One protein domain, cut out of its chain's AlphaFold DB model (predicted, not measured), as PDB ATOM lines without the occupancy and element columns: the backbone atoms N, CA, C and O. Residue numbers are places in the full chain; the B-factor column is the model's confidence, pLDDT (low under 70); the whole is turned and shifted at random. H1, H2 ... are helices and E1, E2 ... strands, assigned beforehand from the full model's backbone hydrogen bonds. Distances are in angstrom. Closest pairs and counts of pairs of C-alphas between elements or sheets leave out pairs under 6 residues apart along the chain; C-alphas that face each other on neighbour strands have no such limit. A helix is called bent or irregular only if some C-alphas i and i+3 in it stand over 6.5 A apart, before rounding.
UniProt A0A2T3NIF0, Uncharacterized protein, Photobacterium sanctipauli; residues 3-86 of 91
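AT A GLANCE: This is residues 3 to 86 of the 91 residues of an uncharacterized protein of Photobacterium sanctipauli (UniProt A0A2T3NIF0). A small strand hairpin, E1 and E2, sits near one end of the long bent helix H2, and H3 folds back along H2's other end. The printed part has 84 residues with E1, E2, H1, H2 and H3 in that order, an antiparallel sheet, mostly helix. It is an extended rod, 58 by 21 by 17 A, radius of gyration of the C-alphas 19.3 A.

HOW THE PARTS SIT: E1, residues 3 to 7, and E2, residues 10 to 16, are an antiparallel hairpin; N 5 and O 12 are within hydrogen-bond range, 2.8 A. H2, residues 29 to 66, one helix by its hydrogen bonds, is bent: C-alphas 54 and 57 are 6.6 A apart, and arms H2a, to 54, and H2b, from 57, stand at 41 degrees, a steep tilt. E1 and H2a have closest C-alphas Ile 3 and Gln 39, 6.8 A. H3, residues 69 to 85, and H2b touch as a helical hairpin, closest C-alphas Ser 71 and Trp 63, 5.0 A. Every O i to N i+4 pair of H2a, H2b and H3 is within hydrogen-bond range.

IN THESE COORDINATES: E1 starts at C-alpha 3 (51.703, 32.366, 2.429). H1 is residues 20 to 23. H2a measures 37.6 A; H3, 24.2 A, ends at C-alpha 85 (47.975, 50.065, 13.282).

THE WHOLE: The printed part has no cut, its links are tight, and no printed residue is under 70.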
ATOM      1  N   ILE A   3      53.092  32.539   2.864       93.38
ATOM      2  CA  ILE A   3      51.703  32.366   2.429       93.38
ATOM      3  C   ILE A   3      51.358  30.912   2.131       93.38
ATOM      4  O   ILE A   3      52.228  30.086   1.846       93.38
ATOM      5  N   SER A   4      50.060  30.621   2.162       93.44
ATOM      6  CA  SER A   4      49.497  29.395   1.605       93.44
ATOM      7  C   SER A   4      48.352  29.762   0.665       93.44
ATOM      8  O   SER A   4      47.525  30.598   1.013       93.44
ATOM      9  N   PHE A   5      48.314  29.178  -0.526       93.75
ATOM     10  CA  PHE A   5      47.348  29.504  -1.573       93.75
ATOM     11  C   PHE A   5      47.060  28.278  -2.444       93.75
ATOM     12  O   PHE A   5      47.774  27.280  -2.387       93.75
ATOM     13  N   SER A   6      45.999  28.333  -3.244       93.12
ATOM     14  CA  SER A   6      45.686  27.298  -4.236       93.12
ATOM     15  C   SER A   6      45.678  27.916  -5.625       93.12
ATOM     16  O   SER A   6      45.145  29.008  -5.803       93.12
ATOM     17  N   TYR A   7      46.258  27.231  -6.603       93.56
ATOM     18  CA  TYR A   7      46.283  27.679  -7.992       93.56
ATOM     19  C   TYR A   7      46.145  26.477  -8.925       93.56
ATOM     20  O   TYR A   7      46.860  25.495  -8.766       93.56
ATOM     21  N   ASN A   8      45.217  26.544  -9.886       91.81
ATOM     22  CA  ASN A   8      44.956  25.469 -10.856       91.81
ATOM     23  C   ASN A   8      44.684  24.073 -10.251       91.81
ATOM     24  O   ASN A   8      44.938  23.053 -10.882       91.81
ATOM     25  N   GLY A   9      44.119  24.017  -9.042       92.12
ATOM     26  CA  GLY A   9      43.843  22.759  -8.336       92.12
ATOM     27  C   GLY A   9      45.015  22.240  -7.497       92.12
ATOM     28  O   GLY A   9      44.809  21.359  -6.666       92.12
ATOM     29  N   ASP A  10      46.201  22.834  -7.632       93.19
ATOM     30  CA  ASP A  10      47.345  22.560  -6.770       93.19
ATOM     31  C   ASP A  10      47.301  23.431  -5.513       93.19
ATOM     32  O   ASP A  10      46.942  24.613  -5.552       93.19
ATOM     33  N   SER A  11      47.685  22.843  -4.381       93.38
ATOM     34  CA  SER A  11      47.783  23.532  -3.092       93.38
ATOM     35  C   SER A  11      49.240  23.829  -2.751       93.38
ATOM     36  O   SER A  11      50.083  22.934  -2.735       93.38
ATOM     37  N   TYR A  12      49.520  25.085  -2.420       93.31
ATOM     38  CA  TYR A  12      50.834  25.602  -2.068       93.31
ATOM     39  C   TYR A  12      50.789  26.061  -0.613       93.31
ATOM     40  O   TYR A  12      50.032  26.965  -0.272       93.31
ATOM     41  N   SER A  13      51.593  25.460   0.263       93.62
ATOM     42  CA  SER A  13      51.636  25.813   1.688       93.62
ATOM     43  C   SER A  13      53.025  26.244   2.133       93.62
ATOM     44  O   SER A  13      54.009  25.641   1.711       93.62
ATOM     45  N   ASN A  14      53.091  27.219   3.042       93.50
ATOM     46  CA  ASN A  14      54.336  27.688   3.664       93.50
ATOM     47  C   ASN A  14      55.368  28.256   2.662       93.50
ATOM     48  O   ASN A  14      56.572  28.058   2.808       93.50
ATOM     49  N   TRP A  15      54.895  28.970   1.640       94.69
ATOM     50  CA  TRP A  15      55.746  29.567   0.610       94.69
ATOM     51  C   TRP A  15      56.209  30.963   0.994       94.69
ATOM     52  O   TRP A  15      55.395  31.807   1.362       94.69
ATOM     53  N   ASN A  16      57.505  31.237   0.839       94.12
ATOM     54  CA  ASN A  16      58.039  32.584   0.997       94.12
ATOM     55  C   ASN A  16      57.925  33.377  -0.312       94.12
ATOM     56  O   ASN A  16      58.621  33.077  -1.279       94.12
ATOM     57  N   THR A  17      57.109  34.432  -0.318       91.50
ATOM     58  CA  THR A  17      56.871  35.316  -1.477       91.50
ATOM     59  C   THR A  17      58.128  36.029  -1.986       91.50
ATOM     60  O   THR A  17      58.170  36.473  -3.130       91.50
ATOM     61  N   GLU A  18      59.152  36.155  -1.141       91.50
ATOM     62  CA  GLU A  18      60.427  36.816  -1.454       91.50
ATOM     63  C   GLU A  18      61.506  35.818  -1.907       91.50
ATOM     64  O   GLU A  18      62.606  36.220  -2.275       91.50
ATOM     65  N   SER A  19      61.207  34.514  -1.887       93.50
ATOM     66  CA  SER A  19      62.148  33.481  -2.328       93.50
ATOM     67  C   SER A  19      62.246  33.404  -3.850       93.50
ATOM     68  O   SER A  19      61.254  33.569  -4.565       93.50
ATOM     69  N   GLU A  20      63.431  33.054  -4.355       93.50
ATOM     70  CA  GLU A  20      63.615  32.743  -5.775       93.50
ATOM     71  C   GLU A  20      62.733  31.572  -6.235       93.50
ATOM     72  O   GLU A  20      62.281  31.553  -7.377       93.50
ATOM     73  N   GLU A  21      62.459  30.610  -5.351       92.62
ATOM     74  CA  GLU A  21      61.608  29.454  -5.644       92.62
ATOM     75  C   GLU A  21      60.179  29.888  -5.975       92.62
ATOM     76  O   GLU A  21      59.625  29.462  -6.988       92.62
ATOM     77  N   PHE A  22      59.611  30.801  -5.182       93.12
ATOM     78  CA  PHE A  22      58.296  31.379  -5.456       93.12
ATOM     79  C   PHE A  22      58.283  32.152  -6.784       93.12
ATOM     80  O   PHE A  22      57.349  32.028  -7.581       93.12
ATOM     81  N   GLN A  23      59.344  32.914  -7.070       91.88
ATOM     82  CA  GLN A  23      59.453  33.668  -8.322       91.88
ATOM     83  C   GLN A  23      59.539  32.753  -9.552       91.88
ATOM     84  O   GLN A  23      59.004  33.103 -10.604       91.88
ATOM     85  N   ARG A  24      60.130  31.561  -9.414       94.00
ATOM     86  CA  ARG A  24      60.254  30.556 -10.484       94.00
ATOM     87  C   ARG A  24      59.018  29.669 -10.661       94.00
ATOM     88  O   ARG A  24      58.988  28.889 -11.611       94.00
ATOM     89  N   LEU A  25      57.997  29.790  -9.806       93.00
ATOM     90  CA  LEU A  25      56.730  29.085 -10.008       93.00
ATOM     91  C   LEU A  25      56.138  29.444 -11.372       93.00
ATOM     92  O   LEU A  25      56.122  30.619 -11.759       93.00
ATOM     93  N   ASN A  26      55.600  28.434 -12.060       94.44
ATOM     94  CA  ASN A  26      54.900  28.578 -13.337       94.44
ATOM     95  C   ASN A  26      53.488  29.166 -13.139       94.44
ATOM     96  O   ASN A  26      52.478  28.570 -13.502       94.44
ATOM     97  N   ILE A  27      53.437  30.323 -12.486       93.94
ATOM     98  CA  ILE A  27      52.244  31.104 -12.185       93.94
ATOM     99  C   ILE A  27      52.486  32.496 -12.781       93.94
ATOM    100  O   ILE A  27      53.561  33.064 -12.542       93.94
ATOM    101  N   PRO A  28      51.534  33.058 -13.549       95.88
ATOM    102  CA  PRO A  28      51.652  34.408 -14.087       95.88
ATOM    103  C   PRO A  28      51.958  35.441 -12.995       95.88
ATOM    104  O   PRO A  28      51.457  35.340 -11.876       95.88
ATOM    105  N   ASN A  29      52.754  36.463 -13.314       93.56
ATOM    106  CA  ASN A  29      53.134  37.480 -12.325       93.56
ATOM    107  C   ASN A  29      51.923  38.238 -11.765       93.56
ATOM    108  O   ASN A  29      51.888  38.524 -10.574       93.56
ATOM    109  N   GLU A  30      50.914  38.509 -12.594       93.06
ATOM    110  CA  GLU A  30      49.661  39.146 -12.167       93.06
ATOM    111  C   GLU A  30      48.933  38.305 -11.112       93.06
ATOM    112  O   GLU A  30      48.462  38.818 -10.102       93.06
ATOM    113  N   GLU A  31      48.920  36.988 -11.308       94.38
ATOM    114  CA  GLU A  31      48.315  36.043 -10.378       94.38
ATOM    115  C   GLU A  31      49.119  35.951  -9.074       94.38
ATOM    116  O   GLU A  31      48.537  35.983  -7.992       94.38
ATOM    117  N   LYS A  32      50.458  35.932  -9.149       93.81
ATOM    118  CA  LYS A  32      51.322  36.010  -7.958       93.81
ATOM    119  C   LYS A  32      51.031  37.276  -7.151       93.81
ATOM    120  O   LYS A  32      50.893  37.194  -5.934       93.81
ATOM    121  N   VAL A  33      50.913  38.430  -7.811       92.81
ATOM    122  CA  VAL A  33      50.573  39.704  -7.156       92.81
ATOM    123  C   VAL A  33      49.193  39.629  -6.505       92.81
ATOM    124  O   VAL A  33      49.065  40.012  -5.342       92.81
ATOM    125  N   ARG A  34      48.186  39.082  -7.199       92.75
ATOM    126  CA  ARG A  34      46.836  38.903  -6.645       92.75
ATOM    127  C   ARG A  34      46.852  38.034  -5.392       92.75
ATOM    128  O   ARG A  34      46.366  38.470  -4.355       92.75
ATOM    129  N   ILE A  35      47.486  36.865  -5.457       93.25
ATOM    130  CA  ILE A  35      47.623  35.941  -4.327       93.25
ATOM    131  C   ILE A  35      48.291  36.638  -3.132       93.25
ATOM    132  O   ILE A  35      47.818  36.530  -2.002       93.25
ATOM    133  N   ILE A  36      49.390  37.367  -3.359       92.38
ATOM    134  CA  ILE A  36      50.093  38.093  -2.290       92.38
ATOM    135  C   ILE A  36      49.185  39.167  -1.681       92.38
ATOM    136  O   ILE A  36      49.130  39.292  -0.456       92.38
ATOM    137  N   SER A  37      48.470  39.923  -2.515       92.06
ATOM    138  CA  SER A  37      47.552  40.976  -2.073       92.06
ATOM    139  C   SER A  37      46.395  40.412  -1.241       92.06
ATOM    140  O   SER A  37      46.161  40.869  -0.122       92.06
ATOM    141  N   GLU A  38      45.741  39.349  -1.714       91.81
ATOM    142  CA  GLU A  38      44.655  38.659  -1.004       91.81
ATOM    143  C   GLU A  38      45.109  38.121   0.360       91.81
ATOM    144  O   GLU A  38      44.404  38.256   1.366       91.81
ATOM    145  N   GLN A  39      46.312  37.546   0.421       91.94
ATOM    146  CA  GLN A  39      46.892  37.048   1.668       91.94
ATOM    147  C   GLN A  39      47.247  38.188   2.627       91.94
ATOM    148  O   GLN A  39      46.964  38.101   3.822       91.94
ATOM    149  N   SER A  40      47.811  39.286   2.119       91.31
ATOM    150  CA  SER A  40      48.083  40.492   2.910       91.31
ATOM    151  C   SER A  40      46.796  41.072   3.503       91.31
ATOM    152  O   SER A  40      46.716  41.313   4.709       91.31
ATOM    153  N   LEU A  41      45.748  41.205   2.684       92.81
ATOM    154  CA  LEU A  41      44.431  41.663   3.118       92.81
ATOM    155  C   LEU A  41      43.848  40.745   4.198       92.81
ATOM    156  O   LEU A  41      43.404  41.225   5.241       92.81
ATOM    157  N   THR A  42      43.894  39.430   3.985       92.62
ATOM    158  CA  THR A  42      43.407  38.437   4.952       92.62
ATOM    159  C   THR A  42      44.128  38.566   6.296       92.62
ATOM    160  O   THR A  42      43.476  38.619   7.342       92.62
ATOM    161  N   ASN A  43      45.456  38.707   6.280       91.75
ATOM    162  CA  ASN A  43      46.265  38.890   7.486       91.75
ATOM    163  C   ASN A  43      45.895  40.177   8.237       91.75
ATOM    164  O   ASN A  43      45.713  40.154   9.456       91.75
ATOM    165  N   VAL A  44      45.734  41.291   7.516       94.31
ATOM    166  CA  VAL A  44      45.316  42.576   8.095       94.31
ATOM    167  C   VAL A  44      43.925  42.469   8.719       94.31
ATOM    168  O   VAL A  44      43.719  42.923   9.847       94.31
ATOM    169  N   LEU A  45      42.967  41.851   8.026       95.06
ATOM    170  CA  LEU A  45      41.607  41.667   8.534       95.06
ATOM    171  C   LEU A  45      41.584  40.784   9.785       95.06
ATOM    172  O   LEU A  45      40.887  41.107  10.750       95.06
ATOM    173  N   GLN A  46      42.374  39.710   9.809       95.56
ATOM    174  CA  GLN A  46      42.500  38.853  10.983       95.56
ATOM    175  C   GLN A  46      43.121  39.608  12.166       95.56
ATOM    176  O   GLN A  46      42.602  39.521  13.281       95.56
ATOM    177  N   ALA A  47      44.179  40.387  11.933       95.25
ATOM    178  CA  ALA A  47      44.809  41.199  12.969       95.25
ATOM    179  C   ALA A  47      43.837  42.247  13.537       95.25
ATOM    180  O   ALA A  47      43.692  42.353  14.756       95.25
ATOM    181  N   ARG A  48      43.094  42.947  12.667       97.19
ATOM    182  CA  ARG A  48      42.031  43.876  13.078       97.19
ATOM    183  C   ARG A  48      40.956  43.187  13.900       97.19
ATOM    184  O   ARG A  48      40.591  43.703  14.947       97.19
ATOM    185  N   LYS A  49      40.465  42.025  13.461       96.88
ATOM    186  CA  LYS A  49      39.436  41.264  14.183       96.88
ATOM    187  C   LYS A  49      39.883  40.938  15.607       96.88
ATOM    188  O   LYS A  49      39.129  41.171  16.544       96.88
ATOM    189  N   VAL A  50      41.107  40.434  15.772       97.62
ATOM    190  CA  VAL A  50      41.654  40.116  17.100       97.62
ATOM    191  C   VAL A  50      41.816  41.380  17.948       97.62
ATOM    192  O   VAL A  50      41.495  41.354  19.134       97.62
ATOM    193  N   ALA A  51      42.288  42.480  17.358       97.62
ATOM    194  CA  ALA A  51      42.440  43.749  18.063       97.62
ATOM    195  C   ALA A  51      41.089  44.339  18.488       97.62
ATOM    196  O   ALA A  51      40.958  44.784  19.622       97.62
ATOM    197  N   TYR A  52      40.060  44.279  17.637       97.50
ATOM    198  CA  TYR A  52      38.712  44.709  18.010       97.50
ATOM    199  C   TYR A  52      38.185  43.901  19.193       97.50
ATOM    200  O   TYR A  52      37.871  44.493  20.220       97.50
ATOM    201  N   GLN A  53      38.246  42.571  19.110       97.56
ATOM    202  CA  GLN A  53      37.789  41.679  20.180       97.56
ATOM    203  C   GLN A  53      38.471  41.925  21.529       97.56
ATOM    204  O   GLN A  53      37.853  41.736  22.574       97.56
ATOM    205  N   LYS A  54      39.752  42.306  21.523       97.19
ATOM    206  CA  LYS A  54      40.535  42.494  22.751       97.19
ATOM    207  C   LYS A  54      40.517  43.921  23.283       97.19
ATOM    208  O   LYS A  54      40.564  44.100  24.493       97.19
ATOM    209  N   GLU A  55      40.526  44.914  22.400       96.88
ATOM    210  CA  GLU A  55      40.805  46.307  22.767       96.88
ATOM    211  C   GLU A  55      39.584  47.222  22.590       96.88
ATOM    212  O   GLU A  55      39.436  48.173  23.347       96.88
ATOM    213  N   SER A  56      38.716  46.967  21.606       96.75
ATOM    214  CA  SER A  56      37.618  47.877  21.241       96.75
ATOM    215  C   SER A  56      36.248  47.387  21.707       96.75
ATOM    216  O   SER A  56      35.465  48.184  22.219       96.75
ATOM    217  N   ASP A  57      35.974  46.089  21.576       96.81
ATOM    218  CA  ASP A  57      34.695  45.481  21.949       96.81
ATOM    219  C   ASP A  57      34.355  45.692  23.441       96.81
ATOM    220  O   ASP A  57      33.205  46.027  23.726       96.81
ATOM    221  N   PRO A  58      35.301  45.601  24.405       97.38
ATOM    222  CA  PRO A  58      35.011  45.929  25.805       97.38
ATOM    223  C   PRO A  58      34.558  47.382  26.009       97.38
ATOM    224  O   PRO A  58      33.593  47.619  26.727       97.38
ATOM    225  N   LEU A  59      35.192  48.341  25.323       96.81
ATOM    226  CA  LEU A  59      34.833  49.766  25.405       96.81
ATOM    227  C   LEU A  59      33.452  50.032  24.803       96.81
ATOM    228  O   LEU A  59      32.680  50.833  25.321       96.81
ATOM    229  N   TYR A  60      33.122  49.334  23.714       96.88
ATOM    230  CA  TYR A  60      31.784  49.387  23.138       96.88
ATOM    231  C   TYR A  60      30.733  48.881  24.133       96.88
ATOM    232  O   TYR A  60      29.691  49.512  24.279       96.88
ATOM    233  N   LEU A  61      31.001  47.777  24.837       96.81
ATOM    234  CA  LEU A  61      30.087  47.242  25.851       96.81
ATOM    235  C   LEU A  61      29.904  48.196  27.041       96.81
ATOM    236  O   LEU A  61      28.776  48.366  27.499       96.81
ATOM    237  N   GLU A  62      30.979  48.834  27.510       94.88
ATOM    238  CA  GLU A  62      30.908  49.871  28.550       94.88
ATOM    239  C   GLU A  62      30.029  51.042  28.097       94.88
ATOM    240  O   GLU A  62      29.065  51.391  28.783       94.88
ATOM    241  N   TRP A  63      30.266  51.550  26.883       96.69
ATOM    242  CA  TRP A  63      29.444  52.604  26.293       96.69
ATOM    243  C   TRP A  63      27.972  52.200  26.110       96.69
ATOM    244  O   TRP A  63      27.075  53.008  26.336       96.69
ATOM    245  N   GLN A  64      27.679  50.951  25.729       96.44
ATOM    246  CA  GLN A  64      26.292  50.475  25.617       96.44
ATOM    247  C   GLN A  64      25.546  50.512  26.961       96.44
ATOM    248  O   GLN A  64      24.320  50.635  26.965       96.44
ATOM    249  N   TYR A  65      26.264  50.408  28.082       94.69
ATOM    250  CA  TYR A  65      25.691  50.474  29.422       94.69
ATOM    251  C   TYR A  65      25.597  51.909  29.951       94.69
ATOM    252  O   TYR A  65      24.532  52.322  30.406       94.69
ATOM    253  N   ASP A  66      26.696  52.666  29.906       93.88
ATOM    254  CA  ASP A  66      26.766  54.007  30.499       93.88
ATOM    255  C   ASP A  66      26.217  55.122  29.593       93.88
ATOM    256  O   ASP A  66      25.775  56.158  30.092       93.88
ATOM    257  N   GLN A  67      26.220  54.897  28.276       93.81
ATOM    258  CA  GLN A  67      25.823  55.828  27.220       93.81
ATOM    259  C   GLN A  67      26.465  57.219  27.332       93.81
ATOM    260  O   GLN A  67      25.899  58.218  26.879       93.81
ATOM    261  N   SER A  68      27.660  57.296  27.920       96.12
ATOM    262  CA  SER A  68      28.364  58.556  28.122       96.12
ATOM    263  C   SER A  68      29.110  58.997  26.848       96.12
ATOM    264  O   SER A  68      29.631  58.158  26.103       96.12
ATOM    265  N   PRO A  69      29.222  60.316  26.588       95.69
ATOM    266  CA  PRO A  69      30.040  60.827  25.483       95.69
ATOM    267  C   PRO A  69      31.528  60.466  25.616       95.69
ATOM    268  O   PRO A  69      32.240  60.344  24.618       95.69
ATOM    269  N   GLU A  70      32.001  60.300  26.851       95.50
ATOM    270  CA  GLU A  70      33.387  59.961  27.175       95.50
ATOM    271  C   GLU A  70      33.699  58.521  26.746       95.50
ATOM    272  O   GLU A  70      34.676  58.295  26.027       95.50
ATOM    273  N   SER A  71      32.823  57.567  27.081       94.81
ATOM    274  CA  SER A  71      32.953  56.159  26.682       94.81
ATOM    275  C   SER A  71      32.776  55.960  25.174       94.81
ATOM    276  O   SER A  71      33.501  55.166  24.569       94.81
ATOM    277  N   GLU A  72      31.892  56.731  24.523       96.25
ATOM    278  CA  GLU A  72      31.789  56.724  23.056       96.25
ATOM    279  C   GLU A  72      33.105  57.167  22.403       96.25
ATOM    280  O   GLU A  72      33.596  56.520  21.471       96.25
ATOM    281  N   THR A  73      33.681  58.266  22.896       96.94
ATOM    282  CA  THR A  73      34.936  58.819  22.375       96.94
ATOM    283  C   THR A  73      36.075  57.821  22.565       96.94
ATOM    284  O   THR A  73      36.768  57.506  21.599       96.94
ATOM    285  N   ALA A  74      36.203  57.229  23.757       96.50
ATOM    286  CA  ALA A  74      37.218  56.215  24.039       96.50
ATOM    287  C   ALA A  74      37.125  55.008  23.086       96.50
ATOM    288  O   ALA A  74      38.139  54.550  22.548       96.50
ATOM    289  N   TRP A  75      35.910  54.513  22.823       97.25
ATOM    290  CA  TRP A  75      35.686  53.432  21.863       97.25
ATOM    291  C   TRP A  75      36.104  53.832  20.442       97.25
ATOM    292  O   TRP A  75      36.859  53.102  19.787       97.25
ATOM    293  N   ARG A  76      35.644  54.991  19.955       96.88
ATOM    294  CA  ARG A  76      35.945  55.473  18.597       96.88
ATOM    295  C   ARG A  76      37.433  55.733  18.391       96.88
ATOM    296  O   ARG A  76      37.962  55.351  17.343       96.88
ATOM    297  N   ASP A  77      38.108  56.300  19.383       97.69
ATOM    298  CA  ASP A  77      39.551  56.529  19.359       97.69
ATOM    299  C   ASP A  77      40.307  55.206  19.268       97.69
ATOM    300  O   ASP A  77      41.210  55.054  18.440       97.69
ATOM    301  N   LYS A  78      39.882  54.189  20.030       97.62
ATOM    302  CA  LYS A  78      40.492  52.861  19.941       97.62
ATOM    303  C   LYS A  78      40.270  52.214  18.575       97.62
ATOM    304  O   LYS A  78      41.195  51.624  18.017       97.62
ATOM    305  N   VAL A  79      39.081  52.361  17.985       97.12
ATOM    306  CA  VAL A  79      38.818  51.899  16.610       97.12
ATOM    307  C   VAL A  79      39.744  52.593  15.609       97.12
ATOM    308  O   VAL A  79      40.276  51.926  14.713       97.12
ATOM    309  N   ALA A  80      39.937  53.907  15.733       97.50
ATOM    310  CA  ALA A  80      40.823  54.675  14.865       97.50
ATOM    311  C   ALA A  80      42.285  54.222  15.005       97.50
ATOM    312  O   ALA A  80      42.945  53.972  13.995       97.50
ATOM    313  N   GLU A  81      42.756  54.012  16.236       97.56
ATOM    314  CA  GLU A  81      44.092  53.488  16.525       97.56
ATOM    315  C   GLU A  81      44.313  52.104  15.891       97.56
ATOM    316  O   GLU A  81      45.317  51.888  15.212       97.56
ATOM    317  N   ILE A  82      43.356  51.175  16.028       97.00
ATOM    318  CA  ILE A  82      43.439  49.831  15.425       97.00
ATOM    319  C   ILE A  82      43.507  49.918  13.895       97.00
ATOM    320  O   ILE A  82      44.285  49.201  13.261       97.00
ATOM    321  N   LYS A  83      42.711  50.804  13.281       95.25
ATOM    322  CA  LYS A  83      42.731  51.008  11.826       95.25
ATOM    323  C   LYS A  83      44.065  51.573  11.344       95.25
ATOM    324  O   LYS A  83      44.526  51.143  10.287       95.25
ATOM    325  N   ALA A  84      44.667  52.485  12.106       96.06
ATOM    326  CA  ALA A  84      45.983  53.047  11.816       96.06
ATOM    327  C   ALA A  84      47.106  52.010  11.993       96.06
ATOM    328  O   ALA A  84      48.025  51.963  11.180       96.06
ATOM    329  N   ARG A  85      47.009  51.144  13.012       95.44
ATOM    330  CA  ARG A  85      47.975  50.065  13.282       95.44
ATOM    331  C   ARG A  85      47.956  48.974  12.205       95.44
ATOM    332  O   ARG A  85      48.999  48.415  11.881       95.44
ATOM    333  N   TYR A  86      46.782  48.680  11.651       94.25
ATOM    334  CA  TYR A  86      46.589  47.664  10.615       94.25
ATOM    335  C   TYR A  86      45.921  48.288   9.386       94.25
ATOM    336  O   TYR A  86      44.718  48.097   9.203       94.25
TER     337      TYR A  86